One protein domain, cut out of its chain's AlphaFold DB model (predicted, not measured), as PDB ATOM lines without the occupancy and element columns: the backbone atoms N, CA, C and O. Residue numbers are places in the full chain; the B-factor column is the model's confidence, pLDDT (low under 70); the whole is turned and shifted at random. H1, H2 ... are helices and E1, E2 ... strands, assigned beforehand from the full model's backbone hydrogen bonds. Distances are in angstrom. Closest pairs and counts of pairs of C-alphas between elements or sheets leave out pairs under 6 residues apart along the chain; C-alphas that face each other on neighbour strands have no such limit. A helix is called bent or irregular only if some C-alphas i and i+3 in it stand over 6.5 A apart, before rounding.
ATOM      1  N   ALA A  35     151.579 170.447 184.809       72.44
ATOM      2  CA  ALA A  35     150.713 169.360 184.387       72.44
ATOM      3  C   ALA A  35     150.950 169.054 182.904       72.44
ATOM      4  O   ALA A  35     151.103 169.957 182.086       72.44
ATOM      5  N   LYS A  36     150.952 167.773 182.547       78.75
ATOM      6  CA  LYS A  36     151.012 167.320 181.156       78.75
ATOM      7  C   LYS A  36     149.691 167.627 180.453       78.75
ATOM      8  O   LYS A  36     148.628 167.355 181.003       78.75
ATOM      9  N   SER A  37     149.765 168.171 179.242       82.69
ATOM     10  CA  SER A  37     148.604 168.529 178.413       82.69
ATOM     11  C   SER A  37     147.882 167.319 177.809       82.69
ATOM     12  O   SER A  37     146.754 167.454 177.342       82.69
ATOM     13  N   GLY A  38     148.519 166.141 177.801       86.56
ATOM     14  CA  GLY A  38     148.034 164.958 177.080       86.56
ATOM     15  C   GLY A  38     148.259 165.026 175.565       86.56
ATOM     16  O   GLY A  38     147.784 164.159 174.831       86.56
ATOM     17  N   ILE A  39     148.983 166.044 175.098       88.75
ATOM     18  CA  ILE A  39     149.393 166.242 173.711       88.75
ATOM     19  C   ILE A  39     150.918 166.124 173.642       88.75
ATOM     20  O   ILE A  39     151.620 166.583 174.546       88.75
ATOM     21  N   SER A  40     151.443 165.540 172.568       89.62
ATOM     22  CA  SER A  40     152.875 165.462 172.297       89.62
ATOM     23  C   SER A  40     153.217 165.952 170.893       89.62
ATOM     24  O   SER A  40     152.412 165.863 169.963       89.62
ATOM     25  N   ASN A  41     154.440 166.455 170.725       90.38
ATOM     26  CA  ASN A  41     155.046 166.509 169.398       90.38
ATOM     27  C   ASN A  41     155.562 165.114 169.071       90.38
ATOM     28  O   ASN A  41     156.346 164.559 169.838       90.38
ATOM     29  N   CYS A  42     155.106 164.566 167.953       91.31
ATOM     30  CA  CYS A  42     155.420 163.227 167.490       91.31
ATOM     31  C   CYS A  42     156.194 163.330 166.178       91.31
ATOM     32  O   CYS A  42     155.689 163.899 165.204       91.31
ATOM     33  N   VAL A  43     157.408 162.787 166.152       92.75
ATOM     34  CA  VAL A  43     158.263 162.733 164.966       92.75
ATOM     35  C   VAL A  43     158.483 161.279 164.589       92.75
ATOM     36  O   VAL A  43     158.857 160.467 165.433       92.75
ATOM     37  N   ILE A  44     158.317 160.976 163.305       93.94
ATOM     38  CA  ILE A  44     158.674 159.690 162.717       93.94
ATOM     39  C   ILE A  44     159.666 159.941 161.590       93.94
ATOM     40  O   ILE A  44     159.402 160.734 160.681       93.94
ATOM     41  N   VAL A  45     160.793 159.246 161.629       94.25
ATOM     42  CA  VAL A  45     161.847 159.286 160.611       94.25
ATOM     43  C   VAL A  45     161.997 157.918 159.947       94.25
ATOM     44  O   VAL A  45     161.529 156.905 160.460       94.25
ATOM     45  N   ASN A  46     162.652 157.869 158.788       93.94
ATOM     46  CA  ASN A  46     162.887 156.598 158.101       93.94
ATOM     47  C   ASN A  46     164.007 155.790 158.784       93.94
ATOM     48  O   ASN A  46     163.892 154.573 158.959       93.94
ATOM     49  N   ASN A  47     165.076 156.476 159.205       92.38
ATOM     50  CA  ASN A  47     166.187 155.902 159.957       92.38
ATOM     51  C   ASN A  47     166.417 156.679 161.251       92.38
ATOM     52  O   ASN A  47     166.469 157.899 161.228       92.38
ATOM     53  N   GLU A  48     166.673 155.984 162.361       89.81
ATOM     54  CA  GLU A  48     166.949 156.624 163.660       89.81
ATOM     55  C   GLU A  48     168.098 157.652 163.596       89.81
ATOM     56  O   GLU A  48     168.057 158.676 164.270       89.81
ATOM     57  N   LYS A  49     169.090 157.433 162.722       90.75
ATOM     58  CA  LYS A  49     170.210 158.363 162.484       90.75
ATOM     59  C   LYS A  49     169.787 159.722 161.910       90.75
ATOM     60  O   LYS A  49     170.598 160.643 161.900       90.75
ATOM     61  N   ASP A  50     168.560 159.840 161.409       91.19
ATOM     62  CA  ASP A  50     168.026 161.098 160.890       91.19
ATOM     63  C   ASP A  50     167.670 162.071 162.031       91.19
ATOM     64  O   ASP A  50     167.552 163.278 161.779       91.19
ATOM     65  N   PHE A  51     167.558 161.579 163.274       90.06
ATOM     66  CA  PHE A  51     167.524 162.409 164.476       90.06
ATOM     67  C   PHE A  51     168.908 162.974 164.807       90.06
ATOM     68  O   PHE A  51     169.931 162.300 164.715       90.06
ATOM     69  N   THR A  52     168.941 164.232 165.234       86.38
ATOM     70  CA  THR A  52     170.151 164.929 165.673       86.38
ATOM     71  C   THR A  52     170.085 165.155 167.181       86.38
ATOM     72  O   THR A  52     169.333 166.003 167.649       86.38
ATOM     73  N   GLY A  53     170.900 164.423 167.944       81.62
ATOM     74  CA  GLY A  53     170.891 164.467 169.411       81.62
ATOM     75  C   GLY A  53     169.814 163.572 170.034       81.62
ATOM     76  O   GLY A  53     169.319 162.643 169.397       81.62
ATOM     77  N   ASP A  54     169.446 163.859 171.284       73.12
ATOM     78  CA  ASP A  54     168.627 162.963 172.127       73.12
ATOM     79  C   ASP A  54     167.133 163.324 172.162       73.12
ATOM     80  O   ASP A  54     166.370 162.801 172.980       73.12
ATOM     81  N   ARG A  55     166.710 164.281 171.332       78.44
ATOM     82  CA  ARG A  55     165.349 164.829 171.338       78.44
ATOM     83  C   ARG A  55     164.695 164.728 169.957       78.44
ATOM     84  O   ARG A  55     164.891 163.718 169.279       78.44
ATOM     85  N   LEU A  56     163.869 165.708 169.589       83.69
ATOM     86  CA  LEU A  56     163.010 165.685 168.405       83.69
ATOM     87  C   LEU A  56     163.655 166.331 167.190       83.69
ATOM     88  O   LEU A  56     163.148 166.150 166.091       83.69
ATOM     89  N   LYS A  57     164.778 167.036 167.345       84.94
ATOM     90  CA  LYS A  57     165.501 167.594 166.205       84.94
ATOM     91  C   LYS A  57     165.835 166.511 165.178       84.94
ATOM     92  O   LYS A  57     166.473 165.507 165.491       84.94
ATOM     93  N   HIS A  58     165.443 166.739 163.933       85.50
ATOM     94  CA  HIS A  58     165.626 165.790 162.845       85.50
ATOM     95  C   HIS A  58     166.015 166.506 161.551       85.50
ATOM     96  O   HIS A  58     165.684 167.669 161.333       85.50
ATOM     97  N   SER A  59     166.704 165.792 160.665       79.81
ATOM     98  CA  SER A  59     167.049 166.289 159.328       79.81
ATOM     99  C   SER A  59     165.956 165.991 158.297       79.81
ATOM    100  O   SER A  59     165.762 166.768 157.364       79.81
ATOM    101  N   LYS A  60     165.224 164.879 158.471       83.62
ATOM    102  CA  LYS A  60     164.156 164.413 157.576       83.62
ATOM    103  C   LYS A  60     163.102 163.636 158.363       83.62
ATOM    104  O   LYS A  60     163.394 162.557 158.866       83.62
ATOM    105  N   SER A  61     161.882 164.158 158.435       87.50
ATOM    106  CA  SER A  61     160.734 163.450 159.007       87.50
ATOM    107  C   SER A  61     159.829 162.911 157.905       87.50
ATOM    108  O   SER A  61     159.513 163.625 156.955       87.50
ATOM    109  N   LEU A  62     159.360 161.676 158.069       92.06
ATOM    110  CA  LEU A  62     158.213 161.140 157.334       92.06
ATOM    111  C   LEU A  62     156.903 161.707 157.887       92.06
ATOM    112  O   LEU A  62     155.951 161.933 157.148       92.06
ATOM    113  N   PHE A  63     156.875 161.945 159.197       91.00
ATOM    114  CA  PHE A  63     155.742 162.520 159.897       91.00
ATOM    115  C   PHE A  63     156.246 163.430 161.011       91.00
ATOM    116  O   PHE A  63     157.117 163.041 161.784       91.00
ATOM    117  N   PHE A  64     155.681 164.629 161.094       90.56
ATOM    118  CA  PHE A  64     155.869 165.537 162.214       90.56
ATOM    119  C   PHE A  64     154.536 166.216 162.489       90.56
ATOM    120  O   PHE A  64     154.015 166.932 161.635       90.56
ATOM    121  N   SER A  65     153.949 165.937 163.649       88.50
ATOM    122  CA  SER A  65     152.680 166.546 164.035       88.50
ATOM    123  C   SER A  65     152.502 166.575 165.543       88.50
ATOM    124  O   SER A  65     153.096 165.788 166.286       88.50
ATOM    125  N   ARG A  66     151.628 167.478 165.977       89.31
ATOM    126  CA  ARG A  66     151.144 167.577 167.344       89.31
ATOM    127  C   ARG A  66     149.877 166.736 167.478       89.31
ATOM    128  O   ARG A  66     148.841 167.092 166.922       89.31
ATOM    129  N   ILE A  67     149.967 165.625 168.200       91.38
ATOM    130  CA  ILE A  67     148.880 164.643 168.352       91.38
ATOM    131  C   ILE A  67     148.731 164.232 169.824       91.38
ATOM    132  O   ILE A  67     149.616 164.526 170.629       91.38
ATOM    133  N   PRO A  68     147.634 163.565 170.223       92.88
ATOM    134  CA  PRO A  68     147.507 163.031 171.576       92.88
ATOM    135  C   PRO A  68     148.675 162.102 171.936       92.88
ATOM    136  O   PRO A  68     149.050 161.238 171.140       92.88
ATOM    137  N   THR A  69     149.213 162.229 173.155       92.12
ATOM    138  CA  THR A  69     150.390 161.461 173.609       92.12
ATOM    139  C   THR A  69     150.199 159.957 173.405       92.12
ATOM    140  O   THR A  69     151.086 159.276 172.896       92.12
ATOM    141  N   ASN A  70     149.006 159.447 173.723       93.69
ATOM    142  CA  ASN A  70     148.666 158.032 173.574       93.69
ATOM    143  C   ASN A  70     148.715 157.552 172.118       93.69
ATOM    144  O   ASN A  70     149.077 156.405 171.866       93.69
ATOM    145  N   GLU A  71     148.371 158.412 171.159       95.38
ATOM    146  CA  GLU A  71     148.444 158.055 169.745       95.38
ATOM    147  C   GLU A  71     149.901 157.932 169.295       95.38
ATOM    148  O   GLU A  71     150.247 156.996 168.577       95.38
ATOM    149  N   CYS A  72     150.779 158.829 169.751       93.62
ATOM    150  CA  CYS A  72     152.194 158.712 169.418       93.62
ATOM    151  C   CYS A  72     152.856 157.504 170.099       93.62
ATOM    152  O   CYS A  72     153.616 156.795 169.447       93.62
ATOM    153  N   ILE A  73     152.504 157.206 171.357       94.81
ATOM    154  CA  ILE A  73     152.933 155.973 172.043       94.81
ATOM    155  C   ILE A  73     152.484 154.737 171.260       94.81
ATOM    156  O   ILE A  73     153.252 153.795 171.105       94.81
ATOM    157  N   ALA A  74     151.262 154.731 170.725       95.62
ATOM    158  CA  ALA A  74     150.792 153.618 169.907       95.62
ATOM    159  C   ALA A  74     151.623 153.454 168.622       95.62
ATOM    160  O   ALA A  74     151.913 152.326 168.231       95.62
ATOM    161  N   LYS A  75     152.042 154.554 167.982       94.56
ATOM    162  CA  LYS A  75     152.929 154.506 166.805       94.56
ATOM    163  C   LYS A  75     154.339 154.027 167.166       94.56
ATOM    164  O   LYS A  75     154.887 153.206 166.441       94.56
ATOM    165  N   ASP A  76     154.893 154.487 168.286       95.62
ATOM    166  CA  ASP A  76     156.169 154.016 168.853       95.62
ATOM    167  C   ASP A  76     156.113 152.502 169.128       95.62
ATOM    168  O   ASP A  76     156.954 151.736 168.662       95.62
ATOM    169  N   GLN A  77     155.023 152.027 169.736       95.62
ATOM    170  CA  GLN A  77     154.791 150.599 169.956       95.62
ATOM    171  C   GLN A  77     154.721 149.792 168.650       95.62
ATOM    172  O   GLN A  77     155.167 148.650 168.611       95.62
ATOM    173  N   GLN A  78     154.151 150.362 167.588       95.31
ATOM    174  CA  GLN A  78     154.004 149.690 166.295       95.31
ATOM    175  C   GLN A  78     155.296 149.666 165.472       95.31
ATOM    176  O   GLN A  78     155.527 148.704 164.743       95.31
ATOM    177  N   ILE A  79     156.109 150.723 165.545       93.75
ATOM    178  CA  ILE A  79     157.281 150.909 164.678       93.75
ATOM    179  C   ILE A  79     158.569 150.462 165.378       93.75
ATOM    180  O   ILE A  79     159.388 149.786 164.755       93.75
ATOM    181  N   ASP A  80     158.727 150.799 166.658       93.06
ATOM    182  CA  ASP A  80     159.946 150.565 167.440       93.06
ATOM    183  C   ASP A  80     159.722 149.636 168.644       93.06
ATOM    184  O   ASP A  80     160.591 149.506 169.500       93.06
ATOM    185  N   ASN A  81     158.570 148.961 168.731       91.06
ATOM    186  CA  ASN A  81     158.184 148.105 169.865       91.06
ATOM    187  C   ASN A  81     158.130 148.828 171.226       91.06
ATOM    188  O   ASN A  81     158.127 148.165 172.266       91.06
ATOM    189  N   GLY A  82     158.036 150.161 171.231       86.19
ATOM    190  CA  GLY A  82     157.975 150.951 172.459       86.19
ATOM    191  C   GLY A  82     159.345 151.172 173.100       86.19
ATOM    192  O   GLY A  82     159.446 151.212 174.327       86.19
ATOM    193  N   ASP A  83     160.391 151.333 172.283       84.00
ATOM    194  CA  ASP A  83     161.748 151.714 172.711       84.00
ATOM    195  C   ASP A  83     161.772 153.028 173.522       84.00
ATOM    196  O   ASP A  83     162.728 153.308 174.257       84.00
ATOM    197  N   GLY A  84     160.690 153.807 173.432       85.12
ATOM    198  CA  GLY A  84     160.373 154.926 174.297       85.12
ATOM    199  C   GLY A  84     160.653 156.275 173.647       85.12
ATOM    200  O   GLY A  84     161.380 156.404 172.673       85.12
ATOM    201  N   SER A  85     160.133 157.331 174.277       88.69
ATOM    202  CA  SER A  85     160.063 158.711 173.754       88.69
ATOM    203  C   SER A  85     161.326 159.344 173.133       88.69
ATOM    204  O   SER A  85     161.211 160.364 172.452       88.69
ATOM    205  N   ARG A  86     162.528 158.795 173.359       88.19
ATOM    206  CA  ARG A  86     163.822 159.379 172.952       88.19
ATOM    207  C   ARG A  86     164.695 158.466 172.088       88.19
ATOM    208  O   ARG A  86     165.844 158.819 171.826       88.19
ATOM    209  N   LYS A  87     164.200 157.306 171.664       88.94
ATOM    210  CA  LYS A  87     164.984 156.306 170.930       88.94
ATOM    211  C   LYS A  87     164.155 155.721 169.792       88.94
ATOM    212  O   LYS A  87     162.939 155.743 169.862       88.94
ATOM    213  N   GLY A  88     164.822 155.224 168.755       91.56
ATOM    214  CA  GLY A  88     164.161 154.595 167.618       91.56
ATOM    215  C   GLY A  88     163.791 155.578 166.508       91.56
ATOM    216  O   GLY A  88     164.301 156.701 166.426       91.56
ATOM    217  N   LYS A  89     162.938 155.111 165.600       93.62
ATOM    218  CA  LYS A  89     162.418 155.856 164.448       93.62
ATOM    219  C   LYS A  89     161.256 156.773 164.817       93.62
ATOM    220  O   LYS A  89     160.959 157.689 164.052       93.62
ATOM    221  N   VAL A  90     160.621 156.556 165.959       94.19
ATOM    222  CA  VAL A  90     159.545 157.358 166.526       94.19
ATOM    223  C   VAL A  90     160.062 158.007 167.798       94.19
ATOM    224  O   VAL A  90     160.430 157.339 168.754       94.19
ATOM    225  N   ARG A  91     160.060 159.336 167.841       92.50
ATOM    226  CA  ARG A  91     160.356 160.080 169.068       92.50
ATOM    227  C   ARG A  91     159.246 161.053 169.360       92.50
ATOM    228  O   ARG A  91     158.623 161.605 168.450       92.50
ATOM    229  N   TRP A  92     159.006 161.277 170.644       91.31
ATOM    230  CA  TRP A  92     157.941 162.161 171.069       91.31
ATOM    231  C   TRP A  92     158.249 162.877 172.367       91.31
ATOM    232  O   TRP A  92     158.954 162.372 173.230       91.31
ATOM    233  N   VAL A  93     157.715 164.081 172.514       89.38
ATOM    234  CA  VAL A  93     157.844 164.859 173.748       89.38
ATOM    235  C   VAL A  93     156.467 165.343 174.137       89.38
ATOM    236  O   VAL A  93     155.797 166.028 173.367       89.38
ATOM    237  N   GLU A  94     156.042 164.944 175.331       87.56
ATOM    238  CA  GLU A  94     154.780 165.381 175.907       87.56
ATOM    239  C   GLU A  94     154.864 166.842 176.336       87.56
ATOM    240  O   GLU A  94     155.795 167.257 177.027       87.56
ATOM    241  N   CYS A  95     153.868 167.613 175.924       83.50
ATOM    242  CA  CYS A  95     153.782 169.029 176.212       83.50
ATOM    243  C   CYS A  95     153.185 169.266 177.596       83.50
ATOM    244  O   CYS A  95     152.229 168.596 177.999       83.50
ATOM    245  N   THR A  96     153.699 170.262 178.308       80.62
ATOM    246  CA  THR A  96     153.068 170.815 179.511       80.62
ATOM    247  C   THR A  96     151.843 171.660 179.143       80.62
ATOM    248  O   THR A  96     151.677 172.092 178.002       80.62
ATOM    249  N   TYR A  97     150.937 171.864 180.099       70.19
ATOM    250  CA  TYR A  97     149.819 172.797 179.974       70.19
ATOM    251  C   TYR A  97     150.363 174.227 179.851       70.19
ATOM    252  O   TYR A  97     150.836 174.804 180.827       70.19
ATOM    253  N   GLY A  98     150.283 174.797 178.650       65.75
ATOM    254  CA  GLY A  98     150.799 176.129 178.344       65.75
ATOM    255  C   GLY A  98     151.165 176.281 176.862       65.75
ATOM    256  O   GLY A  98     150.940 175.356 176.079       65.75
ATOM    257  N   PRO A  99     151.715 177.439 176.458       59.78
ATOM    258  CA  PRO A  99     152.155 177.688 175.082       59.78
ATOM    259  C   PRO A  99     153.420 176.895 174.683       59.78
ATOM    260  O   PRO A  99     153.716 176.778 173.497       59.78
ATOM    261  N   ASP A 100     154.126 176.290 175.645       59.72
ATOM    262  CA  ASP A 100     155.440 175.633 175.481       59.72
ATOM    263  C   ASP A 100     155.462 174.425 174.531       59.72
ATOM    264  O   ASP A 100     156.527 173.897 174.198       59.72
ATOM    265  N   CYS A 101     154.303 173.958 174.068       62.31
ATOM    266  CA  CYS A 101     154.253 172.847 173.127       62.31
ATOM    267  C   CYS A 101     154.948 173.191 171.794       62.31
ATOM    268  O   CYS A 101     155.377 172.284 171.080       62.31
ATOM    269  N   ASP A 102     155.100 174.476 171.459       56.31
ATOM    270  CA  ASP A 102     155.864 174.928 170.289       56.31
ATOM    271  C   ASP A 102     157.380 174.742 170.485       56.31
ATOM    272  O   ASP A 102     158.081 174.379 169.543       56.31
ATOM    273  N   GLU A 103     157.888 174.878 171.713       56.72
ATOM    274  CA  GLU A 103     159.314 174.708 172.015       56.72
ATOM    275  C   GLU A 103     159.709 173.233 172.133       56.72
ATOM    276  O   GLU A 103     160.807 172.851 171.735       56.72
ATOM    277  N   ALA A 104     158.804 172.368 172.603       55.28
ATOM    278  CA  ALA A 104     159.067 170.935 172.755       55.28
ATOM    279  C   ALA A 104     159.497 170.238 171.443       55.28
ATOM    280  O   ALA A 104     160.186 169.223 171.504       55.28
ATOM    281  N   GLY A 105     159.112 170.778 170.278       50.91
ATOM    282  CA  GLY A 105     159.517 170.298 168.949       50.91
ATOM    283  C   GLY A 105     160.788 170.946 168.384       50.91
ATOM    284  O   GLY A 105     161.277 170.501 167.349       50.91
ATOM    285  N   MET A 106     161.330 171.978 169.040       52.09
ATOM    286  CA  MET A 106     162.512 172.722 168.579       52.09
ATOM    287  C   MET A 106     163.838 172.247 169.198       52.09
ATOM    288  O   MET A 106     164.893 172.781 168.843       52.09
TER     289      MET A 106
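This is residues 35 to 106 of the 107 residues of an uncharacterized protein of Desulfobacterales bacterium CG23_combo_of_CG06-09_8_20_14_all_51_8 (UniProt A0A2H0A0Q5). A small, twisted sheet of three strands has one helix, H1, packed over one face and running along the strands, so that H1 and the sheet make two layers. The long link from E1 to E2, residues 45 to 62, has no named element and folds back over the face of the sheet opposite H1, while the short helix H2 follows E3 and only grazes the sheet. The printed part has 72 residues with three named strands and two named helices, in the order E1, E2, H1, E3, H2; the sheet's order is E2, E1, E3, antiparallel throughout, and the class is mixed, helices and strands. The whole is compact, with a radius of gyration of the C-alphas of 11.1 A and spans of 31 by 22 by 17 A.

E1, residues 36 to 44, begins at C-alpha 36 (151.012, 167.320, 181.156) and is 21.4 A long. E2, residues 63 to 68, is 14.3 A long. H1, residues 69 to 79, follows at once from C-alpha 69 (150.390, 161.461, 173.609) and is 15.4 A long. E3, residues 90 to 96, is 19.8 A long. H2, residues 99 to 102, is 6.7 A long and only just irregular by that distance; it ends at C-alpha 102 (155.864, 174.928, 170.289).

E1 is the inner strand of the sheet, and E2 and E3 are its edge strands. E1 and E2 form a hairpin, antiparallel at 161 degrees, with N 42 and O 65 at 2.9 A and N 44 and O 63 at 2.8 A, within hydrogen-bond range. E1 and E3 are antiparallel at 156 degrees, with N 37 and O 95 at 2.8 A and N 91 and O 43 at 2.9 A, also within that range. E2, H1 and E3 form a split strand-helix-strand unit, two strands running the same way with a helix between them along the chain and E1 between them in the sheet; its crossover is right-handed. H1 is on the sheet at a height over the sheet of 8.6 A. It lies over E1 and E3 and runs along the strands, at 11 degrees to E3 on the local plane. The closest C-alphas of H1 and E3 are those of Asp 76 and Val 90, 5.3 A apart. H2 only grazes the sheet with residues 101 to 102; its closest C-alpha pair with E3 is Cys 101 and Cys 95, 4.9 A. H1 and H2 are apart. In H1 every O i to N i+4 pair is within hydrogen-bond range; H2 is too short for such a pair.

The two C-alphas farthest apart are those of Ala 35 and Asn 47, at 31.9 A. The printed part has no cut. The link from E1 to E2 is long, with 18 residues; that from H1 to E3 is short, and those from E2 to H1 and E3 to H2 are tight. The mean pLDDT of the printed part is 84.8, and residues 98 to 106 are under 70.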